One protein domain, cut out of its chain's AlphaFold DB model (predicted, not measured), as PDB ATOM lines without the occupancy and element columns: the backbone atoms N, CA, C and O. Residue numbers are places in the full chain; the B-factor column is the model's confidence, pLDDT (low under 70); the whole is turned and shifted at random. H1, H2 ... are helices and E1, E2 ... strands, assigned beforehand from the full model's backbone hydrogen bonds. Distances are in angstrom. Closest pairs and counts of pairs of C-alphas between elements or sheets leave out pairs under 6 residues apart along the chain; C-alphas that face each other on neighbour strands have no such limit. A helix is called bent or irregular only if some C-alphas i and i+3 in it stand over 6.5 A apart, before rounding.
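What this domain is: This is residues 3 to 87 of the 158 residues of an uncharacterized protein of Roseovarius faecimaris (UniProt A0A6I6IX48). Picture a small head with a long looped arm: in the head the three-stranded sheet E1 E2 E3 has H2 crossing one face, with H3 packed on H2. The arm leaves the head after E3 as a long stretch without named elements, turns at its tip, where residues 46 to 53 stick out, and comes back through H1 to H2. The printed part has 85 residues, with three named strands followed by three named helices, E1 E2 E3 H1 H2 H3; the sheet's order is E1 - E2 - E3, all antiparallel. The class is mixed, helices and strands, with 35 of the 85 residues in named elements. The whole is loose, with a radius of gyration of the C-alphas of 15.2 A, and elongated, spanning 46 by 29 by 18 A.

Where its parts are: Find C-alpha 13 at (-18.965, 51.723, -30.441); there E1 begins, residues 13 to 15, 6.7 A long. E2, residues 21 to 26, runs 15.0 A, and E3, residues 31 to 36, runs 16.6 A. Go on to C-alpha 54 at (-27.218, 27.668, -46.696), where H1 begins, residues 54 to 60, 10.1 A long. H2 is residues 67 to 74, 10.2 A. H3, residues 79 to 83, runs 8.7 A and ends at C-alpha 83, (-6.211, 54.569, -38.697); it is neither bent nor irregular, but only just: C-alphas 79 and 82 are 6.1 A apart.

How they stand to each other: Begin with the sheet, a meander, in which each strand is the antiparallel neighbour of the one before. In the hairpin E1 and E2, at 163 degrees, look at N 13 and O 23, 2.9 A apart. In the hairpin E2 and E3, at 159 degrees, find N 24 and O 33 at 2.9 A and N 33 and O 24 at 2.8 A, within hydrogen-bond range. H2 is on the sheet at a height over the sheet of 8.5 A, and only just over E3, on which 3 of its 8 C-alphas fall. On the local plane it runs across the strands, at 68 degrees to E3; their closest C-alphas are those of His 36 and Met 70, 6.4 A apart. H2 and H3 touch, the C-alphas of Ile 71 and Met 81 being closest at 6.0 A. H1 is not on the sheet, and it is apart from H2 and H3. In H1 and H2 every O i to N i+4 pair is within hydrogen-bond range; in H3 0 of 1 is, beside 2 of 2 O i to N i+3 pairs.

The domain as a whole: The two C-alphas farthest apart are those of Val 7 and Ser 48, 46.9 A. The link from E3 to H1, 17 residues, is long, and residues 46 to 53 stand free. The printed part has no cut, and no printed residue is under 70 in pLDDT.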
ATOM      1  N   ASP A   3      -7.713  45.811 -37.060       97.25
ATOM      2  CA  ASP A   3      -7.023  46.434 -35.938       97.25
ATOM      3  C   ASP A   3      -7.643  47.812 -35.717       97.25
ATOM      4  O   ASP A   3      -7.721  48.596 -36.674       97.25
ATOM      5  N   PRO A   4      -8.148  48.099 -34.509       95.44
ATOM      6  CA  PRO A   4      -8.730  49.393 -34.217       95.44
ATOM      7  C   PRO A   4      -7.631  50.462 -34.081       95.44
ATOM      8  O   PRO A   4      -6.472  50.142 -33.805       95.44
ATOM      9  N   PRO A   5      -7.992  51.746 -34.191       95.94
ATOM     10  CA  PRO A   5      -7.159  52.840 -33.712       95.94
ATOM     11  C   PRO A   5      -6.876  52.685 -32.212       95.94
ATOM     12  O   PRO A   5      -7.760  52.273 -31.462       95.94
ATOM     13  N   GLU A   6      -5.688  53.090 -31.760       94.69
ATOM     14  CA  GLU A   6      -5.273  52.994 -30.348       94.69
ATOM     15  C   GLU A   6      -6.268  53.671 -29.391       94.69
ATOM     16  O   GLU A   6      -6.572  53.150 -28.321       94.69
ATOM     17  N   VAL A   7      -6.858  54.791 -29.820       94.81
ATOM     18  CA  VAL A   7      -7.857  55.544 -29.043       94.81
ATOM     19  C   VAL A   7      -9.146  54.764 -28.763       94.81
ATOM     20  O   VAL A   7      -9.908  55.161 -27.887       94.81
ATOM     21  N   LEU A   8      -9.410  53.686 -29.508       93.62
ATOM     22  CA  LEU A   8     -10.547  52.795 -29.277       93.62
ATOM     23  C   LEU A   8     -10.180  51.584 -28.414       93.62
ATOM     24  O   LEU A   8     -10.996  50.675 -28.320       93.62
ATOM     25  N   GLY A   9      -8.990  51.536 -27.804       87.88
ATOM     26  CA  GLY A   9      -8.572  50.442 -26.922       87.88
ATOM     27  C   GLY A   9      -9.670  50.059 -25.924       87.88
ATOM     28  O   GLY A   9     -10.157  50.903 -25.181       87.88
ATOM     29  N   ASP A  10     -10.085  48.790 -25.964       87.19
ATOM     30  CA  ASP A  10     -11.187  48.199 -25.183       87.19
ATOM     31  C   ASP A  10     -12.580  48.876 -25.262       87.19
ATOM     32  O   ASP A  10     -13.477  48.531 -24.490       87.19
ATOM     33  N   ILE A  11     -12.822  49.783 -26.217       95.25
ATOM     34  CA  ILE A  11     -14.098  50.496 -26.375       95.25
ATOM     35  C   ILE A  11     -14.860  49.993 -27.603       95.25
ATOM     36  O   ILE A  11     -14.479  50.227 -28.748       95.25
ATOM     37  N   GLY A  12     -16.023  49.385 -27.367       96.00
ATOM     38  CA  GLY A  12     -17.005  49.098 -28.411       96.00
ATOM     39  C   GLY A  12     -17.901  50.302 -28.713       96.00
ATOM     40  O   GLY A  12     -18.456  50.907 -27.799       96.00
ATOM     41  N   ILE A  13     -18.088  50.634 -29.991       95.31
ATOM     42  CA  ILE A  13     -18.965  51.723 -30.441       95.31
ATOM     43  C   ILE A  13     -19.990  51.171 -31.426       95.31
ATOM     44  O   ILE A  13     -19.635  50.465 -32.369       95.31
ATOM     45  N   THR A  14     -21.255  51.548 -31.239       95.25
ATOM     46  CA  THR A  14     -22.334  51.337 -32.210       95.25
ATOM     47  C   THR A  14     -23.000  52.668 -32.526       95.25
ATOM     48  O   THR A  14     -23.406  53.389 -31.617       95.25
ATOM     49  N   VAL A  15     -23.162  52.961 -33.812       93.25
ATOM     50  CA  VAL A  15     -23.943  54.101 -34.302       93.25
ATOM     51  C   VAL A  15     -25.300  53.589 -34.786       93.25
ATOM     52  O   VAL A  15     -25.354  52.766 -35.700       93.25
ATOM     53  N   MET A  16     -26.382  54.069 -34.161       84.19
ATOM     54  CA  MET A  16     -27.760  53.581 -34.347       84.19
ATOM     55  C   MET A  16     -28.685  54.529 -35.131       84.19
ATOM     56  O   MET A  16     -29.823  54.134 -35.345       84.19
ATOM     57  N   ASP A  17     -28.209  55.702 -35.601       76.25
ATOM     58  CA  ASP A  17     -28.938  56.676 -36.462       76.25
ATOM     59  C   ASP A  17     -28.126  57.004 -37.755       76.25
ATOM     60  O   ASP A  17     -27.042  57.578 -37.676       76.25
ATOM     61  N   GLY A  18     -28.601  56.612 -38.957       72.38
ATOM     62  CA  GLY A  18     -27.907  56.795 -40.251       72.38
ATOM     63  C   GLY A  18     -27.229  55.546 -40.855       72.38
ATOM     64  O   GLY A  18     -27.837  54.483 -40.981       72.38
ATOM     65  N   ALA A  19     -25.981  55.679 -41.323       77.06
ATOM     66  CA  ALA A  19     -25.195  54.561 -41.863       77.06
ATOM     67  C   ALA A  19     -24.696  53.662 -40.717       77.06
ATOM     68  O   ALA A  19     -23.540  53.737 -40.309       77.06
ATOM     69  N   TYR A  20     -25.601  52.855 -40.154       87.94
ATOM     70  CA  TYR A  20     -25.344  52.082 -38.939       87.94
ATOM     71  C   TYR A  20     -24.124  51.180 -39.071       87.94
ATOM     72  O   TYR A  20     -24.041  50.334 -39.974       87.94
ATOM     73  N   PHE A  21     -23.223  51.305 -38.105       95.12
ATOM     74  CA  PHE A  21     -22.081  50.425 -37.970       95.12
ATOM     75  C   PHE A  21     -21.772  50.170 -36.502       95.12
ATOM     76  O   PHE A  21     -22.102  50.972 -35.626       95.12
ATOM     77  N   SER A  22     -21.099  49.052 -36.260       95.81
ATOM     78  CA  SER A  22     -20.524  48.731 -34.960       95.81
ATOM     79  C   SER A  22     -19.070  48.339 -35.136       95.81
ATOM     80  O   SER A  22     -18.755  47.524 -36.007       95.81
ATOM     81  N   THR A  23     -18.210  48.885 -34.285       96.69
ATOM     82  CA  THR A  23     -16.839  48.425 -34.071       96.69
ATOM     83  C   THR A  23     -16.750  47.888 -32.647       96.69
ATOM     84  O   THR A  23     -17.018  48.614 -31.696       96.69
ATOM     85  N   MET A  24     -16.489  46.592 -32.489       96.69
ATOM     86  CA  MET A  24     -16.573  45.901 -31.195       96.69
ATOM     87  C   MET A  24     -15.330  45.049 -30.959       96.69
ATOM     88  O   MET A  24     -14.915  44.364 -31.904       96.69
ATOM     89  N   PRO A  25     -14.791  45.001 -29.724       96.69
ATOM     90  CA  PRO A  25     -13.751  44.046 -29.369       96.69
ATOM     91  C   PRO A  25     -14.147  42.625 -29.778       96.69
ATOM     92  O   PRO A  25     -15.270  42.179 -29.534       96.69
ATOM     93  N   TYR A  26     -13.217  41.900 -30.390       95.56
ATOM     94  CA  TYR A  26     -13.377  40.504 -30.779       95.56
ATOM     95  C   TYR A  26     -12.225  39.666 -30.197       95.56
ATOM     96  O   TYR A  26     -11.272  39.317 -30.905       95.56
ATOM     97  N   PRO A  27     -12.303  39.329 -28.890       93.69
ATOM     98  CA  PRO A  27     -11.225  38.666 -28.157       93.69
ATOM     99  C   PRO A  27     -10.700  37.364 -28.777       93.69
ATOM    100  O   PRO A  27      -9.483  37.186 -28.772       93.69
ATOM    101  N   PRO A  28     -11.534  36.473 -29.365       93.75
ATOM    102  CA  PRO A  28     -11.049  35.209 -29.925       93.75
ATOM    103  C   PRO A  28      -9.963  35.347 -30.998       93.75
ATOM    104  O   PRO A  28      -9.235  34.391 -31.246       93.75
ATOM    105  N   GLN A  29      -9.860  36.509 -31.651       92.81
ATOM    106  CA  GLN A  29      -8.824  36.787 -32.650       92.81
ATOM    107  C   GLN A  29      -7.969  38.013 -32.303       92.81
ATOM    108  O   GLN A  29      -7.237  38.496 -33.165       92.81
ATOM    109  N   GLY A  30      -8.070  38.531 -31.073       94.00
ATOM    110  CA  GLY A  30      -7.285  39.681 -30.613       94.00
ATOM    111  C   GLY A  30      -7.432  40.929 -31.491       94.00
ATOM    112  O   GLY A  30      -6.468  41.667 -31.665       94.00
ATOM    113  N   CYS A  31      -8.602  41.138 -32.098       95.62
ATOM    114  CA  CYS A  31      -8.868  42.252 -33.009       95.62
ATOM    115  C   CYS A  31     -10.259  42.840 -32.749       95.62
ATOM    116  O   CYS A  31     -10.903  42.506 -31.755       95.62
ATOM    117  N   TYR A  32     -10.737  43.722 -33.627       97.62
ATOM    118  CA  TYR A  32     -12.093  44.262 -33.585       97.62
ATOM    119  C   TYR A  32     -12.943  43.717 -34.732       97.62
ATOM    120  O   TYR A  32     -12.518  43.612 -35.890       97.62
ATOM    121  N   SER A  33     -14.197  43.397 -34.427       96.88
ATOM    122  CA  SER A  33     -15.218  43.191 -35.445       96.88
ATOM    123  C   SER A  33     -15.726  44.552 -35.916       96.88
ATOM    124  O   SER A  33     -16.017  45.426 -35.107       96.88
ATOM    125  N   LEU A  34     -15.824  44.729 -37.233       97.25
ATOM    126  CA  LEU A  34     -16.459  45.885 -37.855       97.25
ATOM    127  C   LEU A  34     -17.642  45.351 -38.657       97.25
ATOM    128  O   LEU A  34     -17.449  44.502 -39.530       97.25
ATOM    129  N   SER A  35     -18.845  45.821 -38.351       95.75
ATOM    130  CA  SER A  35     -20.080  45.474 -39.063       95.75
ATOM    131  C   SER A  35     -20.795  46.738 -39.520       95.75
ATOM    132  O   SER A  35     -20.669  47.776 -38.879       95.75
ATOM    133  N   HIS A  36     -21.506  46.672 -40.646       95.06
ATOM    134  CA  HIS A  36     -22.165  47.825 -41.253       95.06
ATOM    135  C   HIS A  36     -23.426  47.395 -41.999       95.06
ATOM    136  O   HIS A  36     -23.391  46.471 -42.814       95.06
ATOM    137  N   VAL A  37     -24.540  48.094 -41.804       91.44
ATOM    138  CA  VAL A  37     -25.847  47.652 -42.332       91.44
ATOM    139  C   VAL A  37     -25.938  47.629 -43.853       91.44
ATOM    140  O   VAL A  37     -26.653  46.805 -44.412       91.44
ATOM    141  N   ARG A  38     -25.186  48.500 -44.529       90.75
ATOM    142  CA  ARG A  38     -25.103  48.525 -45.999       90.75
ATOM    143  C   ARG A  38     -24.170  47.463 -46.588       90.75
ATOM    144  O   ARG A  38     -24.476  46.927 -47.643       90.75
ATOM    145  N   TYR A  39     -23.030  47.208 -45.948       93.19
ATOM    146  CA  TYR A  39     -21.916  46.475 -46.565       93.19
ATOM    147  C   TYR A  39     -21.767  45.043 -46.038       93.19
ATOM    148  O   TYR A  39     -21.191  44.196 -46.713       93.19
ATOM    149  N   THR A  40     -22.281  44.744 -44.842       92.38
ATOM    150  CA  THR A  40     -22.254  43.387 -44.283       92.38
ATOM    151  C   THR A  40     -23.242  42.435 -44.975       92.38
ATOM    152  O   THR A  40     -22.868  41.285 -45.200       92.38
ATOM    153  N   PRO A  41     -24.475  42.836 -45.357       90.56
ATOM    154  CA  PRO A  41     -25.348  41.972 -46.151       90.56
ATOM    155  C   PRO A  41     -24.857  41.897 -47.604       90.56
ATOM    156  O   PRO A  41     -24.955  42.879 -48.333       90.56
ATOM    157  N   GLN A  42     -24.355  40.737 -48.032       90.00
ATOM    158  CA  GLN A  42     -23.809  40.563 -49.388       90.00
ATOM    159  C   GLN A  42     -24.740  39.790 -50.326       90.00
ATOM    160  O   GLN A  42     -24.906  40.162 -51.482       90.00
ATOM    161  N   ILE A  43     -25.358  38.715 -49.831       89.19
ATOM    162  CA  ILE A  43     -26.192  37.815 -50.630       89.19
ATOM    163  C   ILE A  43     -27.518  37.602 -49.905       89.19
ATOM    164  O   ILE A  43     -27.557  37.430 -48.685       89.19
ATOM    165  N   ARG A  44     -28.613  37.622 -50.667       87.69
ATOM    166  CA  ARG A  44     -29.964  37.292 -50.207       87.69
ATOM    167  C   ARG A  44     -30.594  36.342 -51.213       87.69
ATOM    168  O   ARG A  44     -30.515  36.586 -52.412       87.69
ATOM    169  N   TRP A  45     -31.225  35.289 -50.718       87.19
ATOM    170  CA  TRP A  45     -31.965  34.332 -51.532       87.19
ATOM    171  C   TRP A  45     -33.178  33.828 -50.752       87.19
ATOM    172  O   TRP A  45     -33.252  33.990 -49.531       87.19
ATOM    173  N   GLN A  46     -34.130  33.230 -51.463       86.06
ATOM    174  CA  GLN A  46     -35.265  32.541 -50.861       86.06
ATOM    175  C   GLN A  46     -35.060  31.034 -50.990       86.06
ATOM    176  O   GLN A  46     -34.785  30.525 -52.076       86.06
ATOM    177  N   SER A  47     -35.223  30.304 -49.888       81.31
ATOM    178  CA  SER A  47     -35.069  28.844 -49.882       81.31
ATOM    179  C   SER A  47     -36.113  28.126 -50.741       81.31
ATOM    180  O   SER A  47     -35.865  27.011 -51.184       81.31
ATOM    181  N   SER A  48     -37.266  28.754 -51.000       81.88
ATOM    182  CA  SER A  48     -38.298  28.233 -51.907       81.88
ATOM    183  C   SER A  48     -37.869  28.238 -53.374       81.88
ATOM    184  O   SER A  48     -38.337  27.410 -54.145       81.88
ATOM    185  N   GLU A  49     -37.001  29.171 -53.765       77.00
ATOM    186  CA  GLU A  49     -36.520  29.324 -55.144       77.00
ATOM    187  C   GLU A  49     -35.232  28.527 -55.379       77.00
ATOM    188  O   GLU A  49     -34.975  28.063 -56.487       77.00
ATOM    189  N   TYR A  50     -34.425  28.346 -54.329       75.00
ATOM    190  CA  TYR A  50     -33.159  27.628 -54.393       75.00
ATOM    191  C   TYR A  50     -33.011  26.729 -53.151       75.00
ATOM    192  O   TYR A  50     -32.480  27.177 -52.128       75.00
ATOM    193  N   PRO A  51     -33.504  25.473 -53.201       77.19
ATOM    194  CA  PRO A  51     -33.580  24.572 -52.049       77.19
ATOM    195  C   PRO A  51     -32.235  23.879 -51.786       77.19
ATOM    196  O   PRO A  51     -32.149  22.662 -51.652       77.19
ATOM    197  N   VAL A  52     -31.164  24.661 -51.750       82.94
ATOM    198  CA  VAL A  52     -29.828  24.208 -51.362       82.94
ATOM    199  C   VAL A  52     -29.572  24.574 -49.908       82.94
ATOM    200  O   VAL A  52     -30.123  25.542 -49.373       82.94
ATOM    201  N   SER A  53     -28.691  23.813 -49.272       88.06
ATOM    202  CA  SER A  53     -28.229  24.133 -47.930       88.06
ATOM    203  C   SER A  53     -27.597  25.538 -47.887       88.06
ATOM    204  O   SER A  53     -26.789  25.866 -48.761       88.06
ATOM    205  N   PRO A  54     -27.884  26.374 -46.869       89.00
ATOM    206  CA  PRO A  54     -27.218  27.668 -46.696       89.00
ATOM    207  C   PRO A  54     -25.689  27.565 -46.642       89.00
ATOM    208  O   PRO A  54     -24.995  28.492 -47.056       89.00
ATOM    209  N   TYR A  55     -25.167  26.434 -46.161       89.50
ATOM    210  CA  TYR A  55     -23.733  26.160 -46.120       89.50
ATOM    211  C   TYR A  55     -23.149  25.979 -47.525       89.50
ATOM    212  O   TYR A  55     -22.107  26.552 -47.824       89.50
ATOM    213  N   GLU A  56     -23.860  25.291 -48.423       90.75
ATOM    214  CA  GLU A  56     -23.434  25.153 -49.822       90.75
ATOM    215  C   GLU A  56     -23.438  26.500 -50.551       90.75
ATOM    216  O   GLU A  56     -22.545  26.783 -51.351       90.75
ATOM    217  N   VAL A  57     -24.426  27.358 -50.267       89.88
ATOM    218  CA  VAL A  57     -24.446  28.730 -50.799       89.88
ATOM    219  C   VAL A  57     -23.208  29.486 -50.331       89.88
ATOM    220  O   VAL A  57     -22.543  30.127 -51.140       89.88
ATOM    221  N   LEU A  58     -22.880  29.395 -49.040       90.56
ATOM    222  CA  LEU A  58     -21.738  30.086 -48.451       90.56
ATOM    223  C   LEU A  58     -20.393  29.594 -49.009       90.56
ATOM    224  O   LEU A  58     -19.497  30.406 -49.228       90.56
ATOM    225  N   GLU A  59     -20.255  28.292 -49.261       90.94
ATOM    226  CA  GLU A  59     -19.052  27.703 -49.861       90.94
ATOM    227  C   GLU A  59     -18.828  28.168 -51.304       90.94
ATOM    228  O   GLU A  59     -17.693  28.443 -51.697       90.94
ATOM    229  N   ARG A  60     -19.908  28.289 -52.086       89.88
ATOM    230  CA  ARG A  60     -19.857  28.717 -53.496       89.88
ATOM    231  C   ARG A  60     -19.817  30.234 -53.665       89.88
ATOM    232  O   ARG A  60     -19.455  30.720 -54.736       89.88
ATOM    233  N   ALA A  61     -20.219  30.986 -52.645       89.19
ATOM    234  CA  ALA A  61     -20.289  32.434 -52.700       89.19
ATOM    235  C   ALA A  61     -18.903  33.065 -52.887       89.19
ATOM    236  O   ALA A  61     -17.925  32.717 -52.216       89.19
ATOM    237  N   GLN A  62     -18.841  34.089 -53.742       90.81
ATOM    238  CA  GLN A  62     -17.742  35.042 -53.667       90.81
ATOM    239  C   GLN A  62     -17.826  35.772 -52.327       90.81
ATOM    240  O   GLN A  62     -18.901  36.183 -51.895       90.81
ATOM    241  N   ARG A  63     -16.676  35.927 -51.672       90.56
ATOM    242  CA  ARG A  63     -16.556  36.503 -50.329       90.56
ATOM    243  C   ARG A  63     -15.667  37.750 -50.360       90.56
ATOM    244  O   ARG A  63     -14.594  37.747 -49.754       90.56
ATOM    245  N   PRO A  64     -16.044  38.798 -51.123       93.25
ATOM    246  CA  PRO A  64     -15.269  40.025 -51.155       93.25
ATOM    247  C   PRO A  64     -15.303  40.693 -49.780       93.25
ATOM    248  O   PRO A  64     -16.320  40.692 -49.082       93.25
ATOM    249  N   SER A  65     -14.186  41.301 -49.402       94.50
ATOM    250  CA  SER A  65     -14.157  42.181 -48.242       94.50
ATOM    251  C   SER A  65     -14.646  43.571 -48.632       94.50
ATOM    252  O   SER A  65     -14.211  44.133 -49.638       94.50
ATOM    253  N   TYR A  66     -15.516  44.142 -47.800       95.88
ATOM    254  CA  TYR A  66     -15.926  45.544 -47.891       95.88
ATOM    255  C   TYR A  66     -15.348  46.396 -46.757       95.88
ATOM    256  O   TYR A  66     -15.842  47.490 -46.483       95.88
ATOM    257  N   ALA A  67     -14.300  45.913 -46.079       96.44
ATOM    258  CA  ALA A  67     -13.728  46.590 -44.921       96.44
ATOM    259  C   ALA A  67     -13.300  48.031 -45.238       96.44
ATOM    260  O   ALA A  67     -13.582  48.928 -44.452       96.44
ATOM    261  N   ARG A  68     -12.703  48.285 -46.411       96.12
ATOM    262  CA  ARG A  68     -12.293  49.640 -46.823       96.12
ATOM    263  C   ARG A  68     -13.476  50.599 -46.939       96.12
ATOM    264  O   ARG A  68     -13.403  51.718 -46.443       96.12
ATOM    265  N   GLN A  69     -14.569  50.159 -47.559       96.38
ATOM    266  CA  GLN A  69     -15.799  50.937 -47.691       96.38
ATOM    267  C   GLN A  69     -16.430  51.186 -46.320       96.38
ATOM    268  O   GLN A  69     -16.834  52.305 -46.024       96.38
ATOM    269  N   MET A  70     -16.461  50.155 -45.473       97.00
ATOM    270  CA  MET A  70     -16.981  50.247 -44.110       97.00
ATOM    271  C   MET A  70     -16.171  51.238 -43.271       97.00
ATOM    272  O   MET A  70     -16.763  52.089 -42.616       97.00
ATOM    273  N   ILE A  71     -14.837  51.179 -43.326       97.06
ATOM    274  CA  ILE A  71     -13.939  52.118 -42.638       97.06
ATOM    275  C   ILE A  71     -14.162  53.545 -43.149       97.06
ATOM    276  O   ILE A  71     -14.282  54.465 -42.343       97.06
ATOM    277  N   ALA A  72     -14.243  53.739 -44.468       96.38
ATOM    278  CA  ALA A  72     -14.451  55.055 -45.071       96.38
ATOM    279  C   ALA A  72     -15.796  55.686 -44.672       96.38
ATOM    280  O   ALA A  72     -15.831  56.862 -44.325       96.38
ATOM    281  N   ASP A  73     -16.894  54.921 -44.674       95.94
ATOM    282  CA  ASP A  73     -18.207  55.446 -44.267       95.94
ATOM    283  C   ASP A  73     -18.259  55.700 -42.748       95.94
ATOM    284  O   ASP A  73     -18.773  56.727 -42.303       95.94
ATOM    285  N   SER A  74     -17.619  54.836 -41.945       95.62
ATOM    286  CA  SER A  74     -17.542  54.982 -40.479       95.62
ATOM    287  C   SER A  74     -16.830  56.269 -40.039       95.62
ATOM    288  O   SER A  74     -17.191  56.855 -39.017       95.62
ATOM    289  N   GLN A  75     -15.858  56.759 -40.821       95.56
ATOM    290  CA  GLN A  75     -15.117  57.999 -40.533       95.56
ATOM    291  C   GLN A  75     -16.004  59.245 -40.452       95.56
ATOM    292  O   GLN A  75     -15.616  60.221 -39.815       95.56
ATOM    293  N   ARG A  76     -17.202  59.221 -41.051       93.50
ATOM    294  CA  ARG A  76     -18.164  60.331 -40.965       93.50
ATOM    295  C   ARG A  76     -18.625  60.613 -39.538       93.50
ATOM    296  O   ARG A  76     -18.926  61.758 -39.220       93.50
ATOM    297  N   TYR A  77     -18.680  59.575 -38.706       93.50
ATOM    298  CA  TYR A  77     -19.118  59.655 -37.312       93.50
ATOM    299  C   TYR A  77     -17.963  59.431 -36.333       93.50
ATOM    300  O   TYR A  77     -17.988  59.955 -35.224       93.50
ATOM    301  N   LEU A  78     -16.945  58.669 -36.743       94.50
ATOM    302  CA  LEU A  78     -15.800  58.306 -35.916       94.50
ATOM    303  C   LEU A  78     -14.490  58.490 -36.707       94.50
ATOM    304  O   LEU A  78     -13.938  57.513 -37.218       94.50
ATOM    305  N   PRO A  79     -13.974  59.730 -36.841       96.19
ATOM    306  CA  PRO A  79     -12.847  60.046 -37.728       96.19
ATOM    307  C   PRO A  79     -11.574  59.229 -37.475       96.19
ATOM    308  O   PRO A  79     -10.846  58.920 -38.420       96.19
ATOM    309  N   CYS A  80     -11.320  58.810 -36.229       96.81
ATOM    310  CA  CYS A  80     -10.163  57.974 -35.897       96.81
ATOM    311  C   CYS A  80     -10.163  56.630 -36.638       96.81
ATOM    312  O   CYS A  80      -9.098  56.055 -36.837       96.81
ATOM    313  N   MET A  81     -11.316  56.161 -37.139       96.94
ATOM    314  CA  MET A  81     -11.413  54.944 -37.952       96.94
ATOM    315  C   MET A  81     -10.494  54.961 -39.179       96.94
ATOM    316  O   MET A  81     -10.141  53.885 -39.654       96.94
ATOM    317  N   ALA A  82     -10.051  56.133 -39.654       97.44
ATOM    318  CA  ALA A  82      -9.044  56.269 -40.710       97.44
ATOM    319  C   ALA A  82      -7.727  55.521 -40.419       97.44
ATOM    320  O   ALA A  82      -7.018  55.153 -41.351       97.44
ATOM    321  N   GLN A  83      -7.410  55.284 -39.143       97.75
ATOM    322  CA  GLN A  83      -6.211  54.569 -38.697       97.75
ATOM    323  C   GLN A  83      -6.419  53.050 -38.589       97.75
ATOM    324  O   GLN A  83      -5.481  52.327 -38.265       97.75
ATOM    325  N   SER A  84      -7.634  52.556 -38.840       97.38
ATOM    326  CA  SER A  84      -7.938  51.127 -38.738       97.38
ATOM    327  C   SER A  84      -7.269  50.345 -39.865       97.38
ATOM    328  O   SER A  84      -7.318  50.759 -41.026       97.38
ATOM    329  N   VAL A  85      -6.736  49.167 -39.550       97.06
ATOM    330  CA  VAL A  85      -6.118  48.277 -40.543       97.06
ATOM    331  C   VAL A  85      -6.997  47.053 -40.746       97.06
ATOM    332  O   VAL A  85      -7.406  46.402 -39.792       97.06
ATOM    333  N   GLU A  86      -7.314  46.724 -41.996       96.94
ATOM    334  CA  GLU A  86      -8.072  45.515 -42.315       96.94
ATOM    335  C   GLU A  86      -7.278  44.249 -41.956       96.94
ATOM    336  O   GLU A  86      -6.171  44.041 -42.445       96.94
ATOM    337  N   ARG A  87      -7.887  43.370 -41.150       95.94
ATOM    338  CA  ARG A  87      -7.339  42.050 -40.783       95.94
ATOM    339  C   ARG A  87      -7.901  40.909 -41.631       95.94
ATOM    340  O   ARG A  87      -7.214  39.928 -41.883       95.94
TER     341      ARG A  87